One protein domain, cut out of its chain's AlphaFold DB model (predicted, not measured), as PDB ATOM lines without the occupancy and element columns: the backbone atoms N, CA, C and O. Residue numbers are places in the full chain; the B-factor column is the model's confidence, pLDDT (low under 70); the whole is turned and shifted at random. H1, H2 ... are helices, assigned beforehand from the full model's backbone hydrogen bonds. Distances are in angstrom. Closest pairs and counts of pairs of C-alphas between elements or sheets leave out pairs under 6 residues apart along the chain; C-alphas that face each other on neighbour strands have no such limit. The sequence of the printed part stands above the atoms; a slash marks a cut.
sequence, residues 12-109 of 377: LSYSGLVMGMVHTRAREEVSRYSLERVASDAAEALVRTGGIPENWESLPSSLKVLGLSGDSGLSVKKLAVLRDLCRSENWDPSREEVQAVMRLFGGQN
ATOM      1  N   LEU A  12      11.977   1.304 -59.199       60.06
ATOM      2  CA  LEU A  12      12.722   1.943 -58.108       60.06
ATOM      3  C   LEU A  12      13.629   3.071 -58.620       60.06
ATOM      4  O   LEU A  12      13.681   4.140 -58.014       60.06
ATOM      5  N   SER A  13      14.282   2.871 -59.767       58.75
ATOM      6  CA  SER A  13      15.142   3.884 -60.396       58.75
ATOM      7  C   SER A  13      14.337   5.084 -60.902       58.75
ATOM      8  O   SER A  13      14.712   6.227 -60.650       58.75
ATOM      9  N   TYR A  14      13.187   4.846 -61.545       59.34
ATOM     10  CA  TYR A  14      12.267   5.911 -61.963       59.34
ATOM     11  C   TYR A  14      11.689   6.667 -60.764       59.34
ATOM     12  O   TYR A  14      11.609   7.889 -60.807       59.34
ATOM     13  N   SER A  15      11.355   5.978 -59.670       64.69
ATOM     14  CA  SER A  15      10.862   6.626 -58.445       64.69
ATOM     15  C   SER A  15      11.935   7.489 -57.771       64.69
ATOM     16  O   SER A  15      11.632   8.589 -57.316       64.69
ATOM     17  N   GLY A  16      13.195   7.038 -57.757       60.25
ATOM     18  CA  GLY A  16      14.332   7.821 -57.260       60.25
ATOM     19  C   GLY A  16      14.632   9.053 -58.119       60.25
ATOM     20  O   GLY A  16      14.844  10.139 -57.582       60.25
ATOM     21  N   LEU A  17      14.576   8.920 -59.448       61.88
ATOM     22  CA  LEU A  17      14.739  10.041 -60.382       61.88
ATOM     23  C   LEU A  17      13.592  11.053 -60.273       61.88
ATOM     24  O   LEU A  17      13.843  12.255 -60.259       61.88
ATOM     25  N   VAL A  18      12.345  10.591 -60.145       56.19
ATOM     26  CA  VAL A  18      11.169  11.455 -59.960       56.19
ATOM     27  C   VAL A  18      11.218  12.170 -58.610       56.19
ATOM     28  O   VAL A  18      10.991  13.376 -58.572       56.19
ATOM     29  N   MET A  19      11.580  11.489 -57.515       56.03
ATOM     30  CA  MET A  19      11.794  12.154 -56.223       56.03
ATOM     31  C   MET A  19      12.924  13.181 -56.287       56.03
ATOM     32  O   MET A  19      12.767  14.273 -55.749       56.03
ATOM     33  N   GLY A  20      14.026  12.870 -56.976       57.06
ATOM     34  CA  GLY A  20      15.106  13.821 -57.225       57.06
ATOM     35  C   GLY A  20      14.613  15.064 -57.968       57.06
ATOM     36  O   GLY A  20      14.832  16.176 -57.504       57.06
ATOM     37  N   MET A  21      13.867  14.890 -59.063       57.69
ATOM     38  CA  MET A  21      13.294  16.006 -59.828       57.69
ATOM     39  C   MET A  21      12.289  16.833 -59.018       57.69
ATOM     40  O   MET A  21      12.302  18.058 -59.111       57.69
ATOM     41  N   VAL A  22      11.428  16.194 -58.220       53.88
ATOM     42  CA  VAL A  22      10.453  16.888 -57.364       53.88
ATOM     43  C   VAL A  22      11.155  17.654 -56.247       53.88
ATOM     44  O   VAL A  22      10.796  18.797 -55.992       53.88
ATOM     45  N   HIS A  23      12.181  17.080 -55.615       56.12
ATOM     46  CA  HIS A  23      12.964  17.783 -54.601       56.12
ATOM     47  C   HIS A  23      13.719  18.978 -55.176       56.12
ATOM     48  O   HIS A  23      13.730  20.035 -54.550       56.12
ATOM     49  N   THR A  24      14.326  18.826 -56.354       65.81
ATOM     50  CA  THR A  24      15.013  19.928 -57.030       65.81
ATOM     51  C   THR A  24      14.024  21.035 -57.389       65.81
ATOM     52  O   THR A  24      14.244  22.170 -56.986       65.81
ATOM     53  N   ARG A  25      12.877  20.703 -58.000       58.84
ATOM     54  CA  ARG A  25      11.821  21.683 -58.311       58.84
ATOM     55  C   ARG A  25      11.256  22.365 -57.071       58.84
ATOM     56  O   ARG A  25      11.123  23.577 -57.061       58.84
ATOM     57  N   ALA A  26      10.968  21.617 -56.008       61.06
ATOM     58  CA  ALA A  26      10.477  22.196 -54.760       61.06
ATOM     59  C   ALA A  26      11.520  23.129 -54.127       61.06
ATOM     60  O   ALA A  26      11.173  24.169 -53.574       61.06
ATOM     61  N   ARG A  27      12.811  22.789 -54.219       64.56
ATOM     62  CA  ARG A  27      13.900  23.636 -53.724       64.56
ATOM     63  C   ARG A  27      14.064  24.905 -54.562       64.56
ATOM     64  O   ARG A  27      14.256  25.965 -53.975       64.56
ATOM     65  N   GLU A  28      13.960  24.804 -55.884       69.50
ATOM     66  CA  GLU A  28      13.962  25.940 -56.818       69.50
ATOM     67  C   GLU A  28      12.749  26.855 -56.583       69.50
ATOM     68  O   GLU A  28      12.904  28.065 -56.441       69.50
ATOM     69  N   GLU A  29      11.544  26.298 -56.427       69.44
ATOM     70  CA  GLU A  29      10.326  27.068 -56.134       69.44
ATOM     71  C   GLU A  29      10.408  27.790 -54.784       69.44
ATOM     72  O   GLU A  29      10.092  28.976 -54.694       69.44
ATOM     73  N   VAL A  30      10.887  27.114 -53.734       76.06
ATOM     74  CA  VAL A  30      11.096  27.735 -52.417       76.06
ATOM     75  C   VAL A  30      12.200  28.797 -52.478       76.06
ATOM     76  O   VAL A  30      12.056  29.860 -51.867       76.06
ATOM     77  N   SER A  31      13.282  28.547 -53.227       76.19
ATOM     78  CA  SER A  31      14.359  29.518 -53.467       76.19
ATOM     79  C   SER A  31      13.801  30.792 -54.095       76.19
ATOM     80  O   SER A  31      13.944  31.877 -53.524       76.19
ATOM     81  N   ARG A  32      13.076  30.647 -55.202       80.19
ATOM     82  CA  ARG A  32      12.465  31.749 -55.937       80.19
ATOM     83  C   ARG A  32      11.456  32.518 -55.095       80.19
ATOM     84  O   ARG A  32      11.552  33.739 -55.001       80.19
ATOM     85  N   TYR A  33      10.544  31.821 -54.419       84.88
ATOM     86  CA  TYR A  33       9.558  32.455 -53.544       84.88
ATOM     87  C   TYR A  33      10.227  33.268 -52.426       84.88
ATOM     88  O   TYR A  33       9.783  34.367 -52.093       84.88
ATOM     89  N   SER A  34      11.335  32.766 -51.864       88.94
ATOM     90  CA  SER A  34      12.091  33.508 -50.852       88.94
ATOM     91  C   SER A  34      12.699  34.804 -51.404       88.94
ATOM     92  O   SER A  34      12.645  35.824 -50.721       88.94
ATOM     93  N   LEU A  35      13.214  34.799 -52.640       92.12
ATOM     94  CA  LEU A  35      13.745  35.998 -53.295       92.12
ATOM     95  C   LEU A  35      12.639  37.003 -53.633       92.12
ATOM     96  O   LEU A  35      12.793  38.190 -53.358       92.12
ATOM     97  N   GLU A  36      11.509  36.538 -54.170       92.75
ATOM     98  CA  GLU A  36      10.342  37.380 -54.469       92.75
ATOM     99  C   GLU A  36       9.804  38.065 -53.210       92.75
ATOM    100  O   GLU A  36       9.502  39.261 -53.227       92.75
ATOM    101  N   ARG A  37       9.766  37.335 -52.089       93.56
ATOM    102  CA  ARG A  37       9.405  37.902 -50.792       93.56
ATOM    103  C   ARG A  37      10.399  38.966 -50.337       93.56
ATOM    104  O   ARG A  37       9.963  40.050 -49.971       93.56
ATOM    105  N   VAL A  38      11.705  38.695 -50.394       96.06
ATOM    106  CA  VAL A  38      12.738  39.674 -50.008       96.06
ATOM    107  C   VAL A  38      12.649  40.936 -50.867       96.06
ATOM    108  O   VAL A  38      12.632  42.033 -50.320       96.06
ATOM    109  N   ALA A  39      12.517  40.801 -52.192       96.31
ATOM    110  CA  ALA A  39      12.345  41.940 -53.091       96.31
ATOM    111  C   ALA A  39      11.114  42.774 -52.708       96.31
ATOM    112  O   ALA A  39      11.186  43.999 -52.617       96.31
ATOM    113  N   SER A  40       9.980  42.104 -52.477       96.62
ATOM    114  CA  SER A  40       8.713  42.753 -52.147       96.62
ATOM    115  C   SER A  40       8.748  43.444 -50.787       96.62
ATOM    116  O   SER A  40       8.325  44.596 -50.693       96.62
ATOM    117  N   ASP A  41       9.261  42.774 -49.755       95.69
ATOM    118  CA  ASP A  41       9.369  43.312 -48.397       95.69
ATOM    119  C   ASP A  41      10.352  44.495 -48.364       95.69
ATOM    120  O   ASP A  41      10.059  45.525 -47.755       95.69
ATOM    121  N   ALA A  42      11.472  44.403 -49.093       96.81
ATOM    122  CA  ALA A  42      12.422  45.501 -49.247       96.81
ATOM    123  C   ALA A  42      11.795  46.703 -49.963       96.81
ATOM    124  O   ALA A  42      11.851  47.820 -49.451       96.81
ATOM    125  N   ALA A  43      11.146  46.493 -51.113       96.44
ATOM    126  CA  ALA A  43      10.483  47.570 -51.848       96.44
ATOM    127  C   ALA A  43       9.402  48.258 -50.999       96.44
ATOM    128  O   ALA A  43       9.277  49.483 -51.019       96.44
ATOM    129  N   GLU A  44       8.648  47.481 -50.217       95.00
ATOM    130  CA  GLU A  44       7.634  48.005 -49.305       95.00
ATOM    131  C   GLU A  44       8.250  48.842 -48.180       95.00
ATOM    132  O   GLU A  44       7.809  49.966 -47.933       95.00
ATOM    133  N   ALA A  45       9.284  48.322 -47.515       94.06
ATOM    134  CA  ALA A  45       9.954  49.003 -46.415       94.06
ATOM    135  C   ALA A  45      10.586  50.328 -46.861       94.06
ATOM    136  O   ALA A  45      10.450  51.335 -46.162       94.06
ATOM    137  N   LEU A  46      11.221  50.352 -48.039       96.06
ATOM    138  CA  LEU A  46      11.841  51.557 -48.590       96.06
ATOM    139  C   LEU A  46      10.815  52.666 -48.835       96.06
ATOM    140  O   LEU A  46      11.080  53.817 -48.499       96.06
ATOM    141  N   VAL A  47       9.645  52.328 -49.381       93.56
ATOM    142  CA  VAL A  47       8.614  53.319 -49.725       93.56
ATOM    143  C   VAL A  47       7.794  53.745 -48.504       93.56
ATOM    144  O   VAL A  47       7.419  54.913 -48.397       93.56
ATOM    145  N   ARG A  48       7.510  52.826 -47.572       92.44
ATOM    146  CA  ARG A  48       6.608  53.094 -46.438       92.44
ATOM    147  C   ARG A  48       7.282  53.607 -45.178       92.44
ATOM    148  O   ARG A  48       6.592  54.158 -44.327       92.44
ATOM    149  N   THR A  49       8.580  53.375 -45.008       93.50
ATOM    150  CA  THR A  49       9.270  53.712 -43.758       93.50
ATOM    151  C   THR A  49      10.373  54.729 -43.999       93.50
ATOM    152  O   THR A  49      11.073  54.682 -45.012       93.50
ATOM    153  N   GLY A  50      10.554  55.646 -43.049       92.81
ATOM    154  CA  GLY A  50      11.692  56.561 -43.039       92.81
ATOM    155  C   GLY A  50      13.009  55.897 -42.615       92.81
ATOM    156  O   GLY A  50      14.058  56.522 -42.718       92.81
ATOM    157  N   GLY A  51      12.981  54.641 -42.168       94.00
ATOM    158  CA  GLY A  51      14.124  53.972 -41.552       94.00
ATOM    159  C   GLY A  51      14.239  54.254 -40.053       94.00
ATOM    160  O   GLY A  51      13.421  54.967 -39.469       94.00
ATOM    161  N   ILE A  52      15.235  53.640 -39.413       94.62
ATOM    162  CA  ILE A  52      15.497  53.769 -37.974       94.62
ATOM    163  C   ILE A  52      16.990  54.060 -37.757       94.62
ATOM    164  O   ILE A  52      17.809  53.215 -38.132       94.62
ATOM    165  N   PRO A  53      17.349  55.182 -37.099       95.12
ATOM    166  CA  PRO A  53      16.466  56.309 -36.753       95.12
ATOM    167  C   PRO A  53      15.892  56.983 -38.011       95.12
ATOM    168  O   PRO A  53      16.435  56.816 -39.094       95.12
ATOM    169  N   GLU A  54      14.797  57.737 -37.895       92.44
ATOM    170  CA  GLU A  54      14.117  58.321 -39.066       92.44
ATOM    171  C   GLU A  54      14.992  59.314 -39.847       92.44
ATOM    172  O   GLU A  54      14.866  59.408 -41.063       92.44
ATOM    173  N   ASN A  55      15.892  60.022 -39.167       91.69
ATOM    174  CA  ASN A  55      16.808  61.020 -39.724       91.69
ATOM    175  C   ASN A  55      18.227  60.468 -39.968       91.69
ATOM    176  O   ASN A  55      19.215  61.208 -39.878       91.69
ATOM    177  N   TRP A  56      18.350  59.158 -40.205       94.38
ATOM    178  CA  TRP A  56      19.633  58.468 -40.365       94.38
ATOM    179  C   TRP A  56      20.516  59.076 -41.463       94.38
ATOM    180  O   TRP A  56      21.735  58.993 -41.373       94.38
ATOM    181  N   GLU A  57      19.954  59.752 -42.467       92.50
ATOM    182  CA  GLU A  57      20.723  60.430 -43.517       92.50
ATOM    183  C   GLU A  57      21.578  61.593 -42.997       92.50
ATOM    184  O   GLU A  57      22.487  62.056 -43.678       92.50
ATOM    185  N   SER A  58      21.289  62.091 -41.796       90.12
ATOM    186  CA  SER A  58      22.099  63.119 -41.139       90.12
ATOM    187  C   SER A  58      23.276  62.527 -40.353       90.12
ATOM    188  O   SER A  58      24.238  63.237 -40.077       90.12
ATOM    189  N   LEU A  59      23.217  61.236 -40.011       90.81
ATOM    190  CA  LEU A  59      24.304  60.488 -39.382       90.81
ATOM    191  C   LEU A  59      24.264  59.032 -39.880       90.81
ATOM    192  O   LEU A  59      23.706  58.170 -39.191       90.81
ATOM    193  N   PRO A  60      24.830  58.742 -41.069       91.56
ATOM    194  CA  PRO A  60      24.654  57.449 -41.737       91.56
ATOM    195  C   PRO A  60      25.134  56.257 -40.903       91.56
ATOM    196  O   PRO A  60      24.522  55.197 -40.937       91.56
ATOM    197  N   SER A  61      26.162  56.453 -40.072       93.44
ATOM    198  CA  SER A  61      26.681  55.446 -39.137       93.44
ATOM    199  C   SER A  61      25.696  55.035 -38.034       93.44
ATOM    200  O   SER A  61      25.932  54.058 -37.335       93.44
ATOM    201  N   SER A  62      24.592  55.766 -37.844       94.00
ATOM    202  CA  SER A  62      23.538  55.412 -36.882       94.00
ATOM    203  C   SER A  62      22.450  54.505 -37.469       94.00
ATOM    204  O   SER A  62      21.548  54.090 -36.737       94.00
ATOM    205  N   LEU A  63      22.512  54.216 -38.775       96.50
ATOM    206  CA  LEU A  63      21.500  53.460 -39.504       96.50
ATOM    207  C   LEU A  63      21.357  52.031 -38.963       96.50
ATOM    208  O   LEU A  63      22.281  51.225 -39.025       96.50
ATOM    209  N   LYS A  64      20.151  51.692 -38.493       94.75
ATOM    210  CA  LYS A  64      19.786  50.344 -38.020       94.75
ATOM    211  C   LYS A  64      18.823  49.631 -38.959       94.75
ATOM    212  O   LYS A  64      18.932  48.420 -39.137       94.75
ATOM    213  N   VAL A  65      17.874  50.375 -39.529       94.62
ATOM    214  CA  VAL A  65      16.887  49.869 -40.492       94.62
ATOM    215  C   VAL A  65      16.780  50.858 -41.642       94.62
ATOM    216  O   VAL A  65      16.493  52.031 -41.412       94.62
ATOM    217  N   LEU A  66      17.007  50.386 -42.866       96.62
ATOM    218  CA  LEU A  66      16.915  51.211 -44.065       96.62
ATOM    219  C   LEU A  66      15.455  51.509 -44.425       96.62
ATOM    220  O   LEU A  66      14.614  50.615 -44.473       96.62
ATOM    221  N   GLY A  67      15.193  52.776 -44.725       95.69
ATOM    222  CA  GLY A  67      13.940  53.266 -45.283       95.69
ATOM    223  C   GLY A  67      14.189  54.585 -46.006       95.69
ATOM    224  O   GLY A  67      15.126  55.309 -45.660       95.69
ATOM    225  N   LEU A  68      13.397  54.876 -47.035       95.31
ATOM    226  CA  LEU A  68      13.587  56.030 -47.922       95.31
ATOM    227  C   LEU A  68      12.389  56.980 -47.928       95.31
ATOM    228  O   LEU A  68      12.443  58.003 -48.604       95.31
ATOM    229  N   SER A  69      11.329  56.672 -47.186       92.75
ATOM    230  CA  SER A  69      10.139  57.513 -47.123       92.75
ATOM    231  C   SER A  69      10.463  58.902 -46.552       92.75
ATOM    232  O   SER A  69      11.284  59.044 -45.633       92.75
ATOM    233  N   GLY A  70       9.826  59.914 -47.133       86.12
ATOM    234  CA  GLY A  70       9.806  61.308 -46.694       86.12
ATOM    235  C   GLY A  70       8.406  61.910 -46.866       86.12
ATOM    236  O   GLY A  70       7.451  61.194 -47.156       86.12
ATOM    237  N   ASP A  71       8.285  63.229 -46.717       77.69
ATOM    238  CA  ASP A  71       6.985  63.909 -46.571       77.69
ATOM    239  C   ASP A  71       6.023  63.741 -47.763       77.69
ATOM    240  O   ASP A  71       4.811  63.638 -47.579       77.69
ATOM    241  N   SER A  72       6.544  63.711 -48.992       73.50
ATOM    242  CA  SER A  72       5.749  63.695 -50.232       73.50
ATOM    243  C   SER A  72       6.127  62.564 -51.198       73.50
ATOM    244  O   SER A  72       5.737  62.591 -52.365       73.50
ATOM    245  N   GLY A  73       6.870  61.559 -50.723       85.31
ATOM    246  CA  GLY A  73       7.386  60.466 -51.546       85.31
ATOM    247  C   GLY A  73       8.701  59.916 -51.002       85.31
ATOM    248  O   GLY A  73       8.845  59.699 -49.801       85.31
ATOM    249  N   LEU A  74       9.673  59.685 -51.885       90.56
ATOM    250  CA  LEU A  74      11.025  59.316 -51.468       90.56
ATOM    251  C   LEU A  74      11.828  60.555 -51.061       90.56
ATOM    252  O   LEU A  74      11.845  61.562 -51.764       90.56
ATOM    253  N   SER A  75      12.551  60.458 -49.951       92.06
ATOM    254  CA  SER A  75      13.513  61.474 -49.538       92.06
ATOM    255  C   SER A  75      14.734  61.444 -50.458       92.06
ATOM    256  O   SER A  75      15.536  60.505 -50.425       92.06
ATOM    257  N   VAL A  76      14.907  62.509 -51.245       91.00
ATOM    258  CA  VAL A  76      16.067  62.698 -52.135       91.00
ATOM    259  C   VAL A  76      17.378  62.665 -51.339       91.00
ATOM    260  O   VAL A  76      18.363  62.085 -51.790       91.00
ATOM    261  N   LYS A  77      17.382  63.196 -50.109       91.00
ATOM    262  CA  LYS A  77      18.551  63.157 -49.222       91.00
ATOM    263  C   LYS A  77      18.911  61.744 -48.769       91.00
ATOM    264  O   LYS A  77      20.076  61.365 -48.862       91.00
ATOM    265  N   LYS A  78      17.932  60.942 -48.339       93.94
ATOM    266  CA  LYS A  78      18.167  59.529 -47.992       93.94
ATOM    267  C   LYS A  78      18.666  58.733 -49.195       93.94
ATOM    268  O   LYS A  78      19.592  57.940 -49.056       93.94
ATOM    269  N   LEU A  79      18.103  58.986 -50.378       93.38
ATOM    270  CA  LEU A  79      18.567  58.392 -51.633       93.38
ATOM    271  C   LEU A  79      20.021  58.766 -51.945       93.38
ATOM    272  O   LEU A  79      20.809  57.880 -52.264       93.38
ATOM    273  N   ALA A  80      20.390  60.042 -51.819       92.00
ATOM    274  CA  ALA A  80      21.750  60.511 -52.073       92.00
ATOM    275  C   ALA A  80      22.766  59.870 -51.115       92.00
ATOM    276  O   ALA A  80      23.804  59.383 -51.558       92.00
ATOM    277  N   VAL A  81      22.440  59.789 -49.820       93.88
ATOM    278  CA  VAL A  81      23.289  59.121 -48.821       93.88
ATOM    279  C   VAL A  81      23.387  57.619 -49.080       93.88
ATOM    280  O   VAL A  81      24.485  57.075 -49.035       93.88
ATOM    281  N   LEU A  82      22.276  56.934 -49.380       94.69
ATOM    282  CA  LEU A  82      22.309  55.506 -49.720       94.69
ATOM    283  C   LEU A  82      23.178  55.258 -50.958       94.69
ATOM    284  O   LEU A  82      23.966  54.314 -50.986       94.69
ATOM    285  N   ARG A  83      23.055  56.117 -51.975       91.62
ATOM    286  CA  ARG A  83      23.874  56.046 -53.181       91.62
ATOM    287  C   ARG A  83      25.351  56.234 -52.842       91.62
ATOM    288  O   ARG A  83      26.171  55.452 -53.306       91.62
ATOM    289  N   ASP A  84      25.700  57.199 -52.001       90.56
ATOM    290  CA  ASP A  84      27.091  57.394 -51.585       90.56
ATOM    291  C   ASP A  84      27.635  56.215 -50.759       90.56
ATOM    292  O   ASP A  84      28.734  55.742 -51.042       90.56
ATOM    293  N   LEU A  85      26.852  55.662 -49.823       92.62
ATOM    294  CA  LEU A  85      27.213  54.463 -49.047       92.62
ATOM    295  C   LEU A  85      27.484  53.244 -49.937       92.62
ATOM    296  O   LEU A  85      28.401  52.468 -49.676       92.62
ATOM    297  N   CYS A  86      26.686  53.072 -50.989       93.56
ATOM    298  CA  CYS A  86      26.820  51.966 -51.929       93.56
ATOM    299  C   CYS A  86      27.942  52.165 -52.958       93.56
ATOM    300  O   CYS A  86      28.217  51.240 -53.720       93.56
ATOM    301  N   ARG A  87      28.581  53.342 -53.027       90.25
ATOM    302  CA  ARG A  87      29.648  53.617 -54.002       90.25
ATOM    303  C   ARG A  87      30.842  52.694 -53.760       90.25
ATOM    304  O   ARG A  87      31.189  52.428 -52.615       90.25
ATOM    305  N   SER A  88      31.505  52.254 -54.830       84.81
ATOM    306  CA  SER A  88      32.704  51.386 -54.763       84.81
ATOM    307  C   SER A  88      33.763  51.813 -53.737       84.81
ATOM    308  O   SER A  88      34.335  50.962 -53.068       84.81
ATOM    309  N   GLU A  89      33.994  53.114 -53.574       87.44
ATOM    310  CA  GLU A  89      34.981  53.663 -52.630       87.44
ATOM    311  C   GLU A  89      34.531  53.620 -51.158       87.44
ATOM    312  O   GLU A  89      35.367  53.688 -50.262       87.44
ATOM    313  N   ASN A  90      33.224  53.506 -50.907       89.50
ATOM    314  CA  ASN A  90      32.617  53.591 -49.576       89.50
ATOM    315  C   ASN A  90      32.022  52.259 -49.090       89.50
ATOM    316  O   ASN A  90      31.752  52.111 -47.893       89.50
ATOM    317  N   TRP A  91      31.800  51.309 -50.001       93.62
ATOM    318  CA  TRP A  91      31.157  50.035 -49.703       93.62
ATOM    319  C   TRP A  91      32.079  49.108 -48.906       93.62
ATOM    320  O   TRP A  91      32.998  48.494 -49.446       93.62
ATOM    321  N   ASP A  92      31.780  48.959 -47.617       94.88
ATOM    322  CA  ASP A  92      32.478  48.047 -46.713       94.88
ATOM    323  C   ASP A  92      31.464  47.216 -45.901       94.88
ATOM    324  O   ASP A  92      30.871  47.728 -44.945       94.88
ATOM    325  N   PRO A  93      31.273  45.924 -46.238       94.44
ATOM    326  CA  PRO A  93      30.357  45.015 -45.543       94.44
ATOM    327  C   PRO A  93      30.626  44.814 -44.044       94.44
ATOM    328  O   PRO A  93      29.786  44.241 -43.344       94.44
ATOM    329  N   SER A  94      31.791  45.231 -43.537       94.38
ATOM    330  CA  SER A  94      32.111  45.148 -42.111       94.38
ATOM    331  C   SER A  94      31.449  46.255 -41.279       94.38
ATOM    332  O   SER A  94      31.245  46.064 -40.080       94.38
ATOM    333  N   ARG A  95      31.053  47.373 -41.904       95.62
ATOM    334  CA  ARG A  95      30.424  48.526 -41.239       95.62
ATOM    335  C   ARG A  95      28.968  48.243 -40.863       95.62
ATOM    336  O   ARG A  95      28.224  47.638 -41.637       95.62
ATOM    337  N   GLU A  96      28.536  48.712 -39.694       95.50
ATOM    338  CA  GLU A  96      27.193  48.427 -39.162       95.50
ATOM    339  C   GLU A  96      26.072  48.968 -40.060       95.50
ATOM    340  O   GLU A  96      25.082  48.277 -40.308       95.50
ATOM    341  N   GLU A  97      26.250  50.169 -40.602       94.75
ATOM    342  CA  GLU A  97      25.311  50.818 -41.513       94.75
ATOM    343  C   GLU A  97      25.186  50.072 -42.848       94.75
ATOM    344  O   GLU A  97      24.087  49.934 -43.385       94.75
ATOM    345  N   VAL A  98      26.284  49.504 -43.357       96.06
ATOM    346  CA  VAL A  98      26.277  48.685 -44.577       96.06
ATOM    347  C   VAL A  98      25.583  47.352 -44.309       96.06
ATOM    348  O   VAL A  98      24.766  46.898 -45.111       96.06
ATOM    349  N   GLN A  99      25.814  46.751 -43.140       95.81
ATOM    350  CA  GLN A  99      25.070  45.565 -42.726       95.81
ATOM    351  C   GLN A  99      23.573  45.845 -42.578       95.81
ATOM    352  O   GLN A  99      22.766  44.984 -42.922       95.81
ATOM    353  N   ALA A 100      23.177  47.025 -42.094       95.25
ATOM    354  CA  ALA A 100      21.770  47.414 -42.022       95.25
ATOM    355  C   ALA A 100      21.118  47.465 -43.415       95.25
ATOM    356  O   ALA A 100      20.001  46.967 -43.578       95.25
ATOM    357  N   VAL A 101      21.829  47.980 -44.424       96.62
ATOM    358  CA  VAL A 101      21.400  47.930 -45.834       96.62
ATOM    359  C   VAL A 101      21.285  46.476 -46.307       96.62
ATOM    360  O   VAL A 101      20.221  46.059 -46.761       96.62
ATOM    361  N   MET A 102      22.340  45.672 -46.141       96.00
ATOM    362  CA  MET A 102      22.365  44.272 -46.588       96.00
ATOM    363  C   MET A 102      21.258  43.420 -45.956       96.00
ATOM    364  O   MET A 102      20.684  42.563 -46.626       96.00
ATOM    365  N   ARG A 103      20.935  43.644 -44.675       95.25
ATOM    366  CA  ARG A 103      19.866  42.922 -43.964       95.25
ATOM    367  C   ARG A 103      18.511  43.100 -44.639       95.25
ATOM    368  O   ARG A 103      17.752  42.137 -44.682       95.25
ATOM    369  N   LEU A 104      18.218  44.288 -45.176       95.62
ATOM    370  CA  LEU A 104      16.954  44.540 -45.866       95.62
ATOM    371  C   LEU A 104      16.824  43.692 -47.138       95.62
ATOM    372  O   LEU A 104      15.759  43.150 -47.413       95.62
ATOM    373  N   PHE A 105      17.917  43.558 -47.889       95.69
ATOM    374  CA  PHE A 105      17.942  42.837 -49.162       95.69
ATOM    375  C   PHE A 105      18.364  41.366 -49.033       95.69
ATOM    376  O   PHE A 105      18.502  40.669 -50.036       95.69
ATOM    377  N   GLY A 106      18.595  40.878 -47.810       90.50
ATOM    378  CA  GLY A 106      19.049  39.511 -47.555       90.50
ATOM    379  C   GLY A 106      20.478  39.205 -48.032       90.50
ATOM    380  O   GLY A 106      20.833  38.032 -48.131       90.50
ATOM    381  N   GLY A 107      21.300  40.219 -48.329       92.75
ATOM    382  CA  GLY A 107      22.666  40.042 -48.831       92.75
ATOM    383  C   GLY A 107      23.216  41.247 -49.603       92.75
ATOM    384  O   GLY A 107      22.765  42.374 -49.420       92.75
ATOM    385  N   GLN A 108      24.217  40.996 -50.457       93.25
ATOM    386  CA  GLN A 108      24.858  42.001 -51.332       93.25
ATOM    387  C   GLN A 108      24.377  41.934 -52.791       93.25
ATOM    388  O   GLN A 108      24.768  42.744 -53.621       93.25
ATOM    389  N   ASN A 109      23.531  40.966 -53.118       95.19
ATOM    390  CA  ASN A 109      23.026  40.785 -54.471       95.19
ATOM    391  C   ASN A 109      21.716  41.550 -54.616       95.19
ATOM    392  O   ASN A 109      20.637  40.954 -54.579       95.19
TER     393      ASN A 109
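What this domain is: This is residues 12 to 109 of the 377 residues of an uncharacterized protein of Hadesarchaea archaeon (UniProt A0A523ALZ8). One long helix, H1, sticks out like a handle from a small compact head, which is made of the far end of H1, the long stretch of residues 49 to 75 and the two short helices H2 and H3. Residues 12 to 33 of H1 stand free and stick out from the head as an arm; the other 76 residues span 32 by 32 by 18 A. The printed part has 98 residues, with three named helices in the order H1, H2, H3 and no named strand, and its class is all helix. The whole is only just loose, close to extended, with a radius of gyration of the C-alphas of 18.8 A and spans of 64 by 30 by 18 A.

How they stand to each other: H1, residues 12 to 48, touches H3, residues 96 to 105, with its residues 38 to 42 alone. Their closest C-alphas, those of Ala 42 and Leu 104, are 5.7 A apart. The two run opposite ways at a steep tilt of 57 degrees. H2, residues 76 to 85, is close to H3 but not clearly touching it: the closest C-alphas, those of Leu 85 and Val 98, are 7.4 A apart. These two helices are about perpendicular, at 73 degrees. H1 and H2 are apart. In H1 and H2 every O i to N i+4 pair is within hydrogen-bond range; in H3 4 of 6 are.

Where its parts are: H1 measures 52.8 A from C-alpha 12 at (12.722, 1.943, -58.108) to C-alpha 48 at (6.608, 53.094, -46.438). H2 measures 14.2 A and H3 14.7 A, ending at C-alpha 105 at (17.942, 42.837, -49.162).

The domain as a whole: The C-alphas farthest apart, those of Leu 12 and Ser 58, are 64.2 A apart. The printed part has no cut. The link from H1 to H2, 27 residues, is long, and in it residues 69 to 70 pair with residues 73 to 74, antiparallel. The link from H2 to H3, 10 residues, is short. Residues 12 to 29 have pLDDT under 70, and the mean of the printed part is 86.4.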